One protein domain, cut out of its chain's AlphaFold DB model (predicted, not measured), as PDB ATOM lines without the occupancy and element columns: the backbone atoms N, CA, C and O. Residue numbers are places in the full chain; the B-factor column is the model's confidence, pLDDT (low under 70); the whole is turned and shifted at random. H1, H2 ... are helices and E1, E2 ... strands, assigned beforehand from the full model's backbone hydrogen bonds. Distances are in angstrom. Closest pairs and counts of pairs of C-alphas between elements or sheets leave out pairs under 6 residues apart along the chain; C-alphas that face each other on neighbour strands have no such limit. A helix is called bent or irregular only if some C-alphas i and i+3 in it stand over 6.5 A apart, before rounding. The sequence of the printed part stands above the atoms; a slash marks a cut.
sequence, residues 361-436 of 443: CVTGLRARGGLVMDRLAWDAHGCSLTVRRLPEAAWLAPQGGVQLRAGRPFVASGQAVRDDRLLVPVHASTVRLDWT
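What this domain is: This is residues 361 to 436 of the 443 residues of an uncharacterized protein of Cellulomonas bogoriensis 69B4 = DSM 16987 (UniProt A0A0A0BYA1). A strongly twisted sheet of five strands curls into an open trough, with the strand E4 running along its open side, where residues 402 to 403 of E4 pair with the loop residues 421 to 422. The short helix H1 sits at one end of the longest axis, just past the end of E3. The printed part has 76 residues with six named strands and one named helix, in the order E1, E2, E3, H1, E4, E5, E6. The sheet's order is E1, E2, E3, E6, E5, antiparallel throughout, and the class is mostly strand. The whole is compact, with a radius of gyration of the C-alphas of 11.9 A and spans of 36 by 26 by 20 A.

Where its parts are: In the sheet, E3 covers residues 382 to 389 and is 22.8 A long from first to last C-alpha. E2, residues 371 to 378, is 18.8 A long and bends by 66 degrees at residue 374. E6, residues 429 to 435, is 19.6 A long and ends with C-alpha 435 at (179.158, 131.577, 139.990). E1, residues 365 to 367, begins with C-alpha 365 at (175.177, 148.731, 126.928), and E5 holds residues 410 to 413. E4, residues 402 to 406, is 12.9 A long. H1, residues 391 to 396, is 10.1 A long and irregular, with C-alphas 392 and 395 7.5 A apart; C-alpha 391 is at (189.895, 154.789, 121.676).

How they stand to each other: E2 and E3 form a hairpin, antiparallel at 167 degrees, with N 386 and O 375 2.7 A apart. E1 and E2 form another, with N 373 and O 365 at 2.9 A; E1, E2 and E3 make a meander, each strand the antiparallel neighbour of the one before. On the other side of E3 from E2 is E6, antiparallel at 154 degrees, with N 383 and O 433 at 2.8 A. E5 and E6 form a hairpin, with N 413 and O 432 at 2.8 A. E1 and E5 are the edge strands. E4 pairs with no named strand; it is apart from E3 and E6, and meets E5 only through their link. Residues 361 to 362 pair antiparallel with residues 376 to 377 of E2. H1 is only just on the sheet, with 5 pairs of C-alphas within 10 A, and only grazes it. In H1, 0 of 2 O i to N i+4 pairs and 2 of 3 O i to N i+3 pairs are within hydrogen-bond range.

The domain as a whole: The two C-alphas farthest apart, those of Ala 380 and Trp 395, are 36.1 A apart. The printed part has no cut. The link from E5 to E6, residues 414 to 428, is long; the other links are tight. The mean pLDDT of the printed part is 91.3, and no printed residue is under 70.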
ATOM      1  N   CYS A 361     170.559 137.605 127.213       98.31
ATOM      2  CA  CYS A 361     171.680 138.407 126.759       98.31
ATOM      3  C   CYS A 361     171.252 139.825 126.397       98.31
ATOM      4  O   CYS A 361     170.098 140.071 126.052       98.31
ATOM      5  N   VAL A 362     172.211 140.741 126.460       98.31
ATOM      6  CA  VAL A 362     172.074 142.143 126.075       98.31
ATOM      7  C   VAL A 362     173.332 142.582 125.328       98.31
ATOM      8  O   VAL A 362     174.431 142.083 125.584       98.31
ATOM      9  N   THR A 363     173.178 143.499 124.381       97.75
ATOM     10  CA  THR A 363     174.269 144.055 123.577       97.75
ATOM     11  C   THR A 363     174.191 145.578 123.582       97.75
ATOM     12  O   THR A 363     173.120 146.157 123.746       97.75
ATOM     13  N   GLY A 364     175.335 146.238 123.421       96.31
ATOM     14  CA  GLY A 364     175.410 147.686 123.222       96.31
ATOM     15  C   GLY A 364     175.286 148.548 124.481       96.31
ATOM     16  O   GLY A 364     175.332 149.773 124.352       96.31
ATOM     17  N   LEU A 365     175.180 147.955 125.682       98.06
ATOM     18  CA  LEU A 365     175.177 148.731 126.928       98.06
ATOM     19  C   LEU A 365     176.475 149.527 127.073       98.06
ATOM     20  O   LEU A 365     177.553 149.100 126.644       98.06
ATOM     21  N   ARG A 366     176.367 150.690 127.711       97.50
ATOM     22  CA  ARG A 366     177.495 151.585 127.949       97.50
ATOM     23  C   ARG A 366     177.812 151.682 129.433       97.50
ATOM     24  O   ARG A 366     176.914 151.664 130.269       97.50
ATOM     25  N   ALA A 367     179.095 151.817 129.741       96.88
ATOM     26  CA  ALA A 367     179.589 151.993 131.098       96.88
ATOM     27  C   ALA A 367     180.690 153.062 131.151       96.88
ATOM     28  O   ALA A 367     181.355 153.362 130.152       96.88
ATOM     29  N   ARG A 368     180.878 153.631 132.346       96.44
ATOM     30  CA  ARG A 368     181.910 154.633 132.630       96.44
ATOM     31  C   ARG A 368     183.303 154.076 132.327       96.44
ATOM     32  O   ARG A 368     183.539 152.870 132.355       96.44
ATOM     33  N   GLY A 369     184.225 154.971 131.979       95.50
ATOM     34  CA  GLY A 369     185.527 154.619 131.413       95.50
ATOM     35  C   GLY A 369     185.509 154.451 129.888       95.50
ATOM     36  O   GLY A 369     186.477 153.957 129.316       95.50
ATOM     37  N   GLY A 370     184.423 154.834 129.215       95.75
ATOM     38  CA  GLY A 370     184.242 154.606 127.782       95.75
ATOM     39  C   GLY A 370     184.117 153.137 127.412       95.75
ATOM     40  O   GLY A 370     184.620 152.716 126.369       95.75
ATOM     41  N   LEU A 371     183.514 152.343 128.296       96.12
ATOM     42  CA  LEU A 371     183.345 150.915 128.098       96.12
ATOM     43  C   LEU A 371     182.083 150.643 127.280       96.12
ATOM     44  O   LEU A 371     181.009 151.185 127.551       96.12
ATOM     45  N   VAL A 372     182.218 149.769 126.288       96.94
ATOM     46  CA  VAL A 372     181.107 149.250 125.490       96.94
ATOM     47  C   VAL A 372     180.977 147.768 125.763       96.94
ATOM     48  O   VAL A 372     181.916 147.005 125.532       96.94
ATOM     49  N   MET A 373     179.808 147.373 126.256       96.94
ATOM     50  CA  MET A 373     179.437 145.979 126.417       96.94
ATOM     51  C   MET A 373     178.902 145.469 125.080       96.94
ATOM     52  O   MET A 373     177.703 145.539 124.809       96.94
ATOM     53  N   ASP A 374     179.796 144.978 124.223       96.19
ATOM     54  CA  ASP A 374     179.408 144.413 122.929       96.19
ATOM     55  C   ASP A 374     178.434 143.243 123.130       96.19
ATOM     56  O   ASP A 374     177.456 143.120 122.393       96.19
ATOM     57  N   ARG A 375     178.648 142.425 124.173       97.50
ATOM     58  CA  ARG A 375     177.692 141.395 124.597       97.50
ATOM     59  C   ARG A 375     177.861 141.019 126.062       97.50
ATOM     60  O   ARG A 375     178.952 140.643 126.462       97.50
ATOM     61  N   LEU A 376     176.767 140.996 126.814       98.12
ATOM     62  CA  LEU A 376     176.656 140.337 128.114       98.12
ATOM     63  C   LEU A 376     175.613 139.226 127.994       98.12
ATOM     64  O   LEU A 376     174.476 139.496 127.619       98.12
ATOM     65  N   ALA A 377     175.988 137.984 128.276       98.50
ATOM     66  CA  ALA A 377     175.088 136.832 128.280       98.50
ATOM     67  C   ALA A 377     175.202 136.082 129.607       98.50
ATOM     68  O   ALA A 377     176.305 135.962 130.135       98.50
ATOM     69  N   TRP A 378     174.090 135.579 130.133       98.38
ATOM     70  CA  TRP A 378     174.053 134.898 131.425       98.38
ATOM     71  C   TRP A 378     173.136 133.682 131.415       98.38
ATOM     72  O   TRP A 378     172.210 133.578 130.604       98.38
ATOM     73  N   ASP A 379     173.407 132.784 132.354       97.06
ATOM     74  CA  ASP A 379     172.590 131.630 132.696       97.06
ATOM     75  C   ASP A 379     172.724 131.297 134.198       97.06
ATOM     76  O   ASP A 379     173.263 132.074 134.996       97.06
ATOM     77  N   ALA A 380     172.226 130.123 134.592       93.31
ATOM     78  CA  ALA A 380     172.271 129.650 135.971       93.31
ATOM     79  C   ALA A 380     173.697 129.425 136.514       93.31
ATOM     80  O   ALA A 380     173.886 129.449 137.734       93.31
ATOM     81  N   HIS A 381     174.689 129.212 135.642       93.62
ATOM     82  CA  HIS A 381     176.059 128.834 135.996       93.62
ATOM     83  C   HIS A 381     177.037 130.005 135.967       93.62
ATOM     84  O   HIS A 381     178.009 129.995 136.721       93.62
ATOM     85  N   GLY A 382     176.792 131.010 135.132       96.00
ATOM     86  CA  GLY A 382     177.707 132.133 135.006       96.00
ATOM     87  C   GLY A 382     177.204 133.244 134.100       96.00
ATOM     88  O   GLY A 382     176.043 133.295 133.690       96.00
ATOM     89  N   CYS A 383     178.124 134.132 133.746       97.06
ATOM     90  CA  CYS A 383     177.952 135.052 132.635       97.06
ATOM     91  C   CYS A 383     179.229 135.186 131.803       97.06
ATOM     92  O   CYS A 383     180.343 134.985 132.286       97.06
ATOM     93  N   SER A 384     179.063 135.572 130.545       96.81
ATOM     94  CA  SER A 384     180.141 135.950 129.640       96.81
ATOM     95  C   SER A 384     179.930 137.387 129.189       96.81
ATOM     96  O   SER A 384     178.848 137.739 128.710       96.81
ATOM     97  N   LEU A 385     180.963 138.209 129.346       95.69
ATOM     98  CA  LEU A 385     180.986 139.597 128.916       95.69
ATOM     99  C   LEU A 385     182.057 139.793 127.845       95.69
ATOM    100  O   LEU A 385     183.212 139.426 128.026       95.69
ATOM    101  N   THR A 386     181.667 140.387 126.723       95.69
ATOM    102  CA  THR A 386     182.555 140.874 125.671       95.69
ATOM    103  C   THR A 386     182.536 142.389 125.722       95.69
ATOM    104  O   THR A 386     181.500 143.010 125.488       95.69
ATOM    105  N   VAL A 387     183.678 142.969 126.070       94.81
ATOM    106  CA  VAL A 387     183.803 144.384 126.414       94.81
ATOM    107  C   VAL A 387     185.037 144.989 125.766       94.81
ATOM    108  O   VAL A 387     186.085 144.352 125.659       94.81
ATOM    109  N   ARG A 388     184.907 146.243 125.343       94.56
ATOM    110  CA  ARG A 388     185.987 147.048 124.765       94.56
ATOM    111  C   ARG A 388     185.954 148.463 125.310       94.56
ATOM    112  O   ARG A 388     184.908 148.933 125.758       94.56
ATOM    113  N   ARG A 389     187.084 149.160 125.214       94.75
ATOM    114  CA  ARG A 389     187.173 150.594 125.494       94.75
ATOM    115  C   ARG A 389     187.181 151.387 124.194       94.75
ATOM    116  O   ARG A 389     187.875 151.018 123.249       94.75
ATOM    117  N   LEU A 390     186.434 152.484 124.150       95.44
ATOM    118  CA  LEU A 390     186.526 153.447 123.054       95.44
ATOM    119  C   LEU A 390     187.944 154.051 122.998       95.44
ATOM    120  O   LEU A 390     188.471 154.414 124.055       95.44
ATOM    121  N   PRO A 391     188.571 154.176 121.813       94.06
ATOM    122  CA  PRO A 391     189.895 154.789 121.676       94.06
ATOM    123  C   PRO A 391     189.984 156.183 122.311       94.06
ATOM    124  O   PRO A 391     190.939 156.489 123.026       94.06
ATOM    125  N   GLU A 392     188.949 157.001 122.123       93.75
ATOM    126  CA  GLU A 392     188.838 158.368 122.640       93.75
ATOM    127  C   GLU A 392     188.799 158.403 124.176       93.75
ATOM    128  O   GLU A 392     189.170 159.397 124.794       93.75
ATOM    129  N   ALA A 393     188.407 157.294 124.808       95.62
ATOM    130  CA  ALA A 393     188.306 157.141 126.253       95.62
ATOM    131  C   ALA A 393     189.558 156.543 126.909       95.62
ATOM    132  O   ALA A 393     189.531 156.233 128.101       95.62
ATOM    133  N   ALA A 394     190.672 156.384 126.183       93.75
ATOM    134  CA  ALA A 394     191.910 155.838 126.744       93.75
ATOM    135  C   ALA A 394     192.400 156.610 127.987       93.75
ATOM    136  O   ALA A 394     192.924 156.011 128.923       93.75
ATOM    137  N   TRP A 395     192.161 157.925 128.041       94.62
ATOM    138  CA  TRP A 395     192.528 158.776 129.179       94.62
ATOM    139  C   TRP A 395     191.720 158.509 130.460       94.62
ATOM    140  O   TRP A 395     192.095 159.002 131.521       94.62
ATOM    141  N   LEU A 396     190.632 157.739 130.372       95.06
ATOM    142  CA  LEU A 396     189.814 157.304 131.506       95.06
ATOM    143  C   LEU A 396     190.229 155.923 132.042       95.06
ATOM    144  O   LEU A 396     189.580 155.397 132.942       95.06
ATOM    145  N   ALA A 397     191.252 155.283 131.470       92.31
ATOM    146  CA  ALA A 397     191.678 153.957 131.896       92.31
ATOM    147  C   ALA A 397     192.343 154.001 133.289       92.31
ATOM    148  O   ALA A 397     193.348 154.696 133.459       92.31
ATOM    149  N   PRO A 398     191.849 153.237 134.284       90.75
ATOM    150  CA  PRO A 398     192.520 153.134 135.576       90.75
ATOM    151  C   PRO A 398     193.887 152.448 135.428       90.75
ATOM    152  O   PRO A 398     193.998 151.446 134.718       90.75
ATOM    153  N   GLN A 399     194.912 152.928 136.145       83.94
ATOM    154  CA  GLN A 399     196.291 152.411 136.043       83.94
ATOM    155  C   GLN A 399     196.420 150.899 136.311       83.94
ATOM    156  O   GLN A 399     197.322 150.260 135.780       83.94
ATOM    157  N   GLY A 400     195.521 150.317 137.112       83.94
ATOM    158  CA  GLY A 400     195.518 148.889 137.450       83.94
ATOM    159  C   GLY A 400     194.441 148.058 136.748       83.94
ATOM    160  O   GLY A 400     194.228 146.916 137.139       83.94
ATOM    161  N   GLY A 401     193.741 148.616 135.758       89.62
ATOM    162  CA  GLY A 401     192.561 147.989 135.160       89.62
ATOM    163  C   GLY A 401     191.271 148.257 135.936       89.62
ATOM    164  O   GLY A 401     191.268 148.854 137.013       89.62
ATOM    165  N   VAL A 402     190.156 147.831 135.348       92.81
ATOM    166  CA  VAL A 402     188.803 148.046 135.876       92.81
ATOM    167  C   VAL A 402     188.479 146.937 136.870       92.81
ATOM    168  O   VAL A 402     188.562 145.766 136.516       92.81
ATOM    169  N   GLN A 403     188.110 147.272 138.104       93.44
ATOM    170  CA  GLN A 403     187.705 146.270 139.091       93.44
ATOM    171  C   GLN A 403     186.390 145.606 138.662       93.44
ATOM    172  O   GLN A 403     185.401 146.302 138.431       93.44
ATOM    173  N   LEU A 404     186.358 144.275 138.582       94.06
ATOM    174  CA  LEU A 404     185.125 143.532 138.338       94.06
ATOM    175  C   LEU A 404     184.384 143.285 139.649       94.06
ATOM    176  O   LEU A 404     184.966 142.889 140.656       94.06
ATOM    177  N   ARG A 405     183.075 143.509 139.618       94.50
ATOM    178  CA  ARG A 405     182.130 143.165 140.682       94.50
ATOM    179  C   ARG A 405     180.934 142.460 140.052       94.50
ATOM    180  O   ARG A 405     180.669 142.634 138.862       94.50
ATOM    181  N   ALA A 406     180.183 141.698 140.837       94.69
ATOM    182  CA  ALA A 406     178.916 141.132 140.394       94.69
ATOM    183  C   ALA A 406     177.926 141.021 141.555       94.69
ATOM    184  O   ALA A 406     178.334 141.027 142.716       94.69
ATOM    185  N   GLY A 407     176.633 140.886 141.244       91.88
ATOM    186  CA  GLY A 407     175.588 140.659 142.253       91.88
ATOM    187  C   GLY A 407     175.691 139.302 142.968       91.88
ATOM    188  O   GLY A 407     174.992 139.061 143.947       91.88
ATOM    189  N   ARG A 408     176.564 138.403 142.497       91.31
ATOM    190  CA  ARG A 408     176.816 137.077 143.078       91.31
ATOM    191  C   ARG A 408     178.320 136.825 143.195       91.31
ATOM    192  O   ARG A 408     179.061 137.313 142.344       91.31
ATOM    193  N   PRO A 409     178.779 136.030 144.178       92.69
ATOM    194  CA  PRO A 409     180.160 135.558 144.217       92.69
ATOM    195  C   PRO A 409     180.526 134.787 142.945       92.69
ATOM    196  O   PRO A 409     179.720 134.000 142.437       92.69
ATOM    197  N   PHE A 410     181.739 134.999 142.441       93.94
ATOM    198  CA  PHE A 410     182.202 134.409 141.191       93.94
ATOM    199  C   PHE A 410     183.694 134.089 141.217       93.94
ATOM    200  O   PHE A 410     184.448 134.629 142.023       93.94
ATOM    201  N   VAL A 411     184.113 133.267 140.257       92.62
ATOM    202  CA  VAL A 411     185.502 133.144 139.812       92.62
ATOM    203  C   VAL A 411     185.580 133.629 138.370       92.62
ATOM    204  O   VAL A 411     184.823 133.182 137.508       92.62
ATOM    205  N   ALA A 412     186.478 134.578 138.113       91.62
ATOM    206  CA  ALA A 412     186.682 135.131 136.783       91.62
ATOM    207  C   ALA A 412     187.762 134.360 136.015       91.62
ATOM    208  O   ALA A 412     188.817 134.025 136.551       91.62
ATOM    209  N   SER A 413     187.519 134.123 134.728       88.81
ATOM    210  CA  SER A 413     188.478 133.520 133.807       88.81
ATOM    211  C   SER A 413     188.522 134.267 132.470       88.81
ATOM    212  O   SER A 413     187.535 134.839 132.000       88.81
ATOM    213  N   GLY A 414     189.706 134.288 131.855       82.50
ATOM    214  CA  GLY A 414     189.965 134.967 130.585       82.50
ATOM    215  C   GLY A 414     191.346 135.616 130.555       82.50
ATOM    216  O   GLY A 414     191.915 135.943 131.592       82.50
ATOM    217  N   GLN A 415     191.894 135.831 129.357       71.88
ATOM    218  CA  GLN A 415     193.238 136.411 129.196       71.88
ATOM    219  C   GLN A 415     193.345 137.859 129.705       71.88
ATOM    220  O   GLN A 415     194.439 138.322 130.021       71.88
ATOM    221  N   ALA A 416     192.215 138.566 129.787       78.81
ATOM    222  CA  ALA A 416     192.138 139.962 130.202       78.81
ATOM    223  C   ALA A 416     191.928 140.159 131.716       78.81
ATOM    224  O   ALA A 416     191.802 141.301 132.151       78.81
ATOM    225  N   VAL A 417     191.875 139.087 132.520       80.75
ATOM    226  CA  VAL A 417     191.647 139.179 133.973       80.75
ATOM    227  C   VAL A 417     192.936 138.918 134.743       80.75
ATOM    228  O   VAL A 417     193.614 137.919 134.504       80.75
ATOM    229  N   ARG A 418     193.261 139.804 135.687       81.50
ATOM    230  CA  ARG A 418     194.310 139.606 136.699       81.50
ATOM    231  C   ARG A 418     193.804 140.130 138.038       81.50
ATOM    232  O   ARG A 418     193.421 141.292 138.102       81.50
ATOM    233  N   ASP A 419     193.782 139.285 139.067       80.06
ATOM    234  CA  ASP A 419     193.351 139.639 140.432       80.06
ATOM    235  C   ASP A 419     191.980 140.353 140.483       80.06
ATOM    236  O   ASP A 419     191.852 141.437 141.048       80.06
ATOM    237  N   ASP A 420     190.966 139.792 139.809       78.00
ATOM    238  CA  ASP A 420     189.619 140.379 139.628       78.00
ATOM    239  C   ASP A 420     189.588 141.759 138.950       78.00
ATOM    240  O   ASP A 420     188.581 142.475 138.969       78.00
ATOM    241  N   ARG A 421     190.681 142.148 138.289       84.38
ATOM    242  CA  ARG A 421     190.756 143.362 137.477       84.38
ATOM    243  C   ARG A 421     190.763 143.008 136.005       84.38
ATOM    244  O   ARG A 421     191.539 142.180 135.529       84.38
ATOM    245  N   LEU A 422     189.893 143.689 135.281       82.81
ATOM    246  CA  LEU A 422     189.765 143.625 133.845       82.81
ATOM    247  C   LEU A 422     190.717 144.631 133.196       82.81
ATOM    248  O   LEU A 422     190.536 145.853 133.271       82.81
ATOM    249  N   LEU A 423     191.719 144.110 132.500       83.31
ATOM    250  CA  LEU A 423     192.583 144.875 131.613       83.31
ATOM    251  C   LEU A 423     191.862 145.047 130.273       83.31
ATOM    252  O   LEU A 423     192.050 144.252 129.360       83.31
ATOM    253  N   VAL A 424     190.992 146.059 130.177       77.19
ATOM    254  CA  VAL A 424     190.203 146.316 128.960       77.19
ATOM    255  C   VAL A 424     191.095 146.927 127.873       77.19
ATOM    256  O   VAL A 424     191.489 148.091 128.024       77.19
ATOM    257  N   PRO A 425     191.387 146.215 126.770       71.25
ATOM    258  CA  PRO A 425     192.075 146.803 125.637       71.25
ATOM    259  C   PRO A 425     191.102 147.623 124.777       71.25
ATOM    260  O   PRO A 425     189.885 147.628 124.971       71.25
ATOM    261  N   VAL A 426     191.651 148.312 123.776       71.81
ATOM    262  CA  VAL A 426     190.847 148.963 122.726       71.81
ATOM    263  C   VAL A 426     190.055 147.923 121.915       71.81
ATOM    264  O   VAL A 426     188.948 148.191 121.454       71.81
ATOM    265  N   HIS A 427     190.594 146.711 121.769       78.88
ATOM    266  CA  HIS A 427     189.904 145.589 121.133       78.88
ATOM    267  C   HIS A 427     189.009 144.836 122.122       78.88
ATOM    268  O   HIS A 427     189.301 144.767 123.316       78.88
ATOM    269  N   ALA A 428     187.932 144.242 121.604       85.44
ATOM    270  CA  ALA A 428     187.009 143.444 122.397       85.44
ATOM    271  C   ALA A 428     187.731 142.291 123.101       85.44
ATOM    272  O   ALA A 428     188.488 141.541 122.487       85.44
ATOM    273  N   SER A 429     187.486 142.167 124.401       86.38
ATOM    274  CA  SER A 429     187.963 141.068 125.232       86.38
ATOM    275  C   SER A 429     186.786 140.359 125.865       86.38
ATOM    276  O   SER A 429     185.868 141.004 126.373       86.38
ATOM    277  N   THR A 430     186.830 139.031 125.845       91.81
ATOM    278  CA  THR A 430     185.819 138.195 126.484       91.81
ATOM    279  C   THR A 430     186.321 137.718 127.839       91.81
ATOM    280  O   THR A 430     187.423 137.175 127.950       91.81
ATOM    281  N   VAL A 431     185.492 137.908 128.859       92.19
ATOM    282  CA  VAL A 431     185.700 137.411 130.218       92.19
ATOM    283  C   VAL A 431     184.494 136.590 130.631       92.19
ATOM    284  O   VAL A 431     183.354 136.948 130.336       92.19
ATOM    285  N   ARG A 432     184.758 135.480 131.312       94.88
ATOM    286  CA  ARG A 432     183.739 134.597 131.864       94.88
ATOM    287  C   ARG A 432     183.771 134.686 133.384       94.88
ATOM    288  O   ARG A 432     184.844 134.621 133.975       94.88
ATOM    289  N   LEU A 433     182.601 134.843 133.990       95.12
ATOM    290  CA  LEU A 433     182.398 134.783 135.433       95.12
ATOM    291  C   LEU A 433     181.572 133.530 135.718       95.12
ATOM    292  O   LEU A 433     180.440 133.436 135.250       95.12
ATOM    293  N   ASP A 434     182.133 132.570 136.446       95.19
ATOM    294  CA  ASP A 434     181.417 131.370 136.886       95.19
ATOM    295  C   ASP A 434     180.983 131.559 138.346       95.19
ATOM    296  O   ASP A 434     181.787 131.960 139.189       95.19
ATOM    297  N   TRP A 435     179.708 131.313 138.659       94.19
ATOM    298  CA  TRP A 435     179.158 131.577 139.990       94.19
ATOM    299  C   TRP A 435     179.686 130.577 141.023       94.19
ATOM    300  O   TRP A 435     179.573 129.365 140.848       94.19
ATOM    301  N   THR A 436     180.211 131.080 142.143       86.06
ATOM    302  CA  THR A 436     180.782 130.263 143.225       86.06
ATOM    303  C   THR A 436     179.999 130.459 144.512       86.06
ATOM    304  O   THR A 436     180.402 131.175 145.425       86.06
TER     305      THR A 436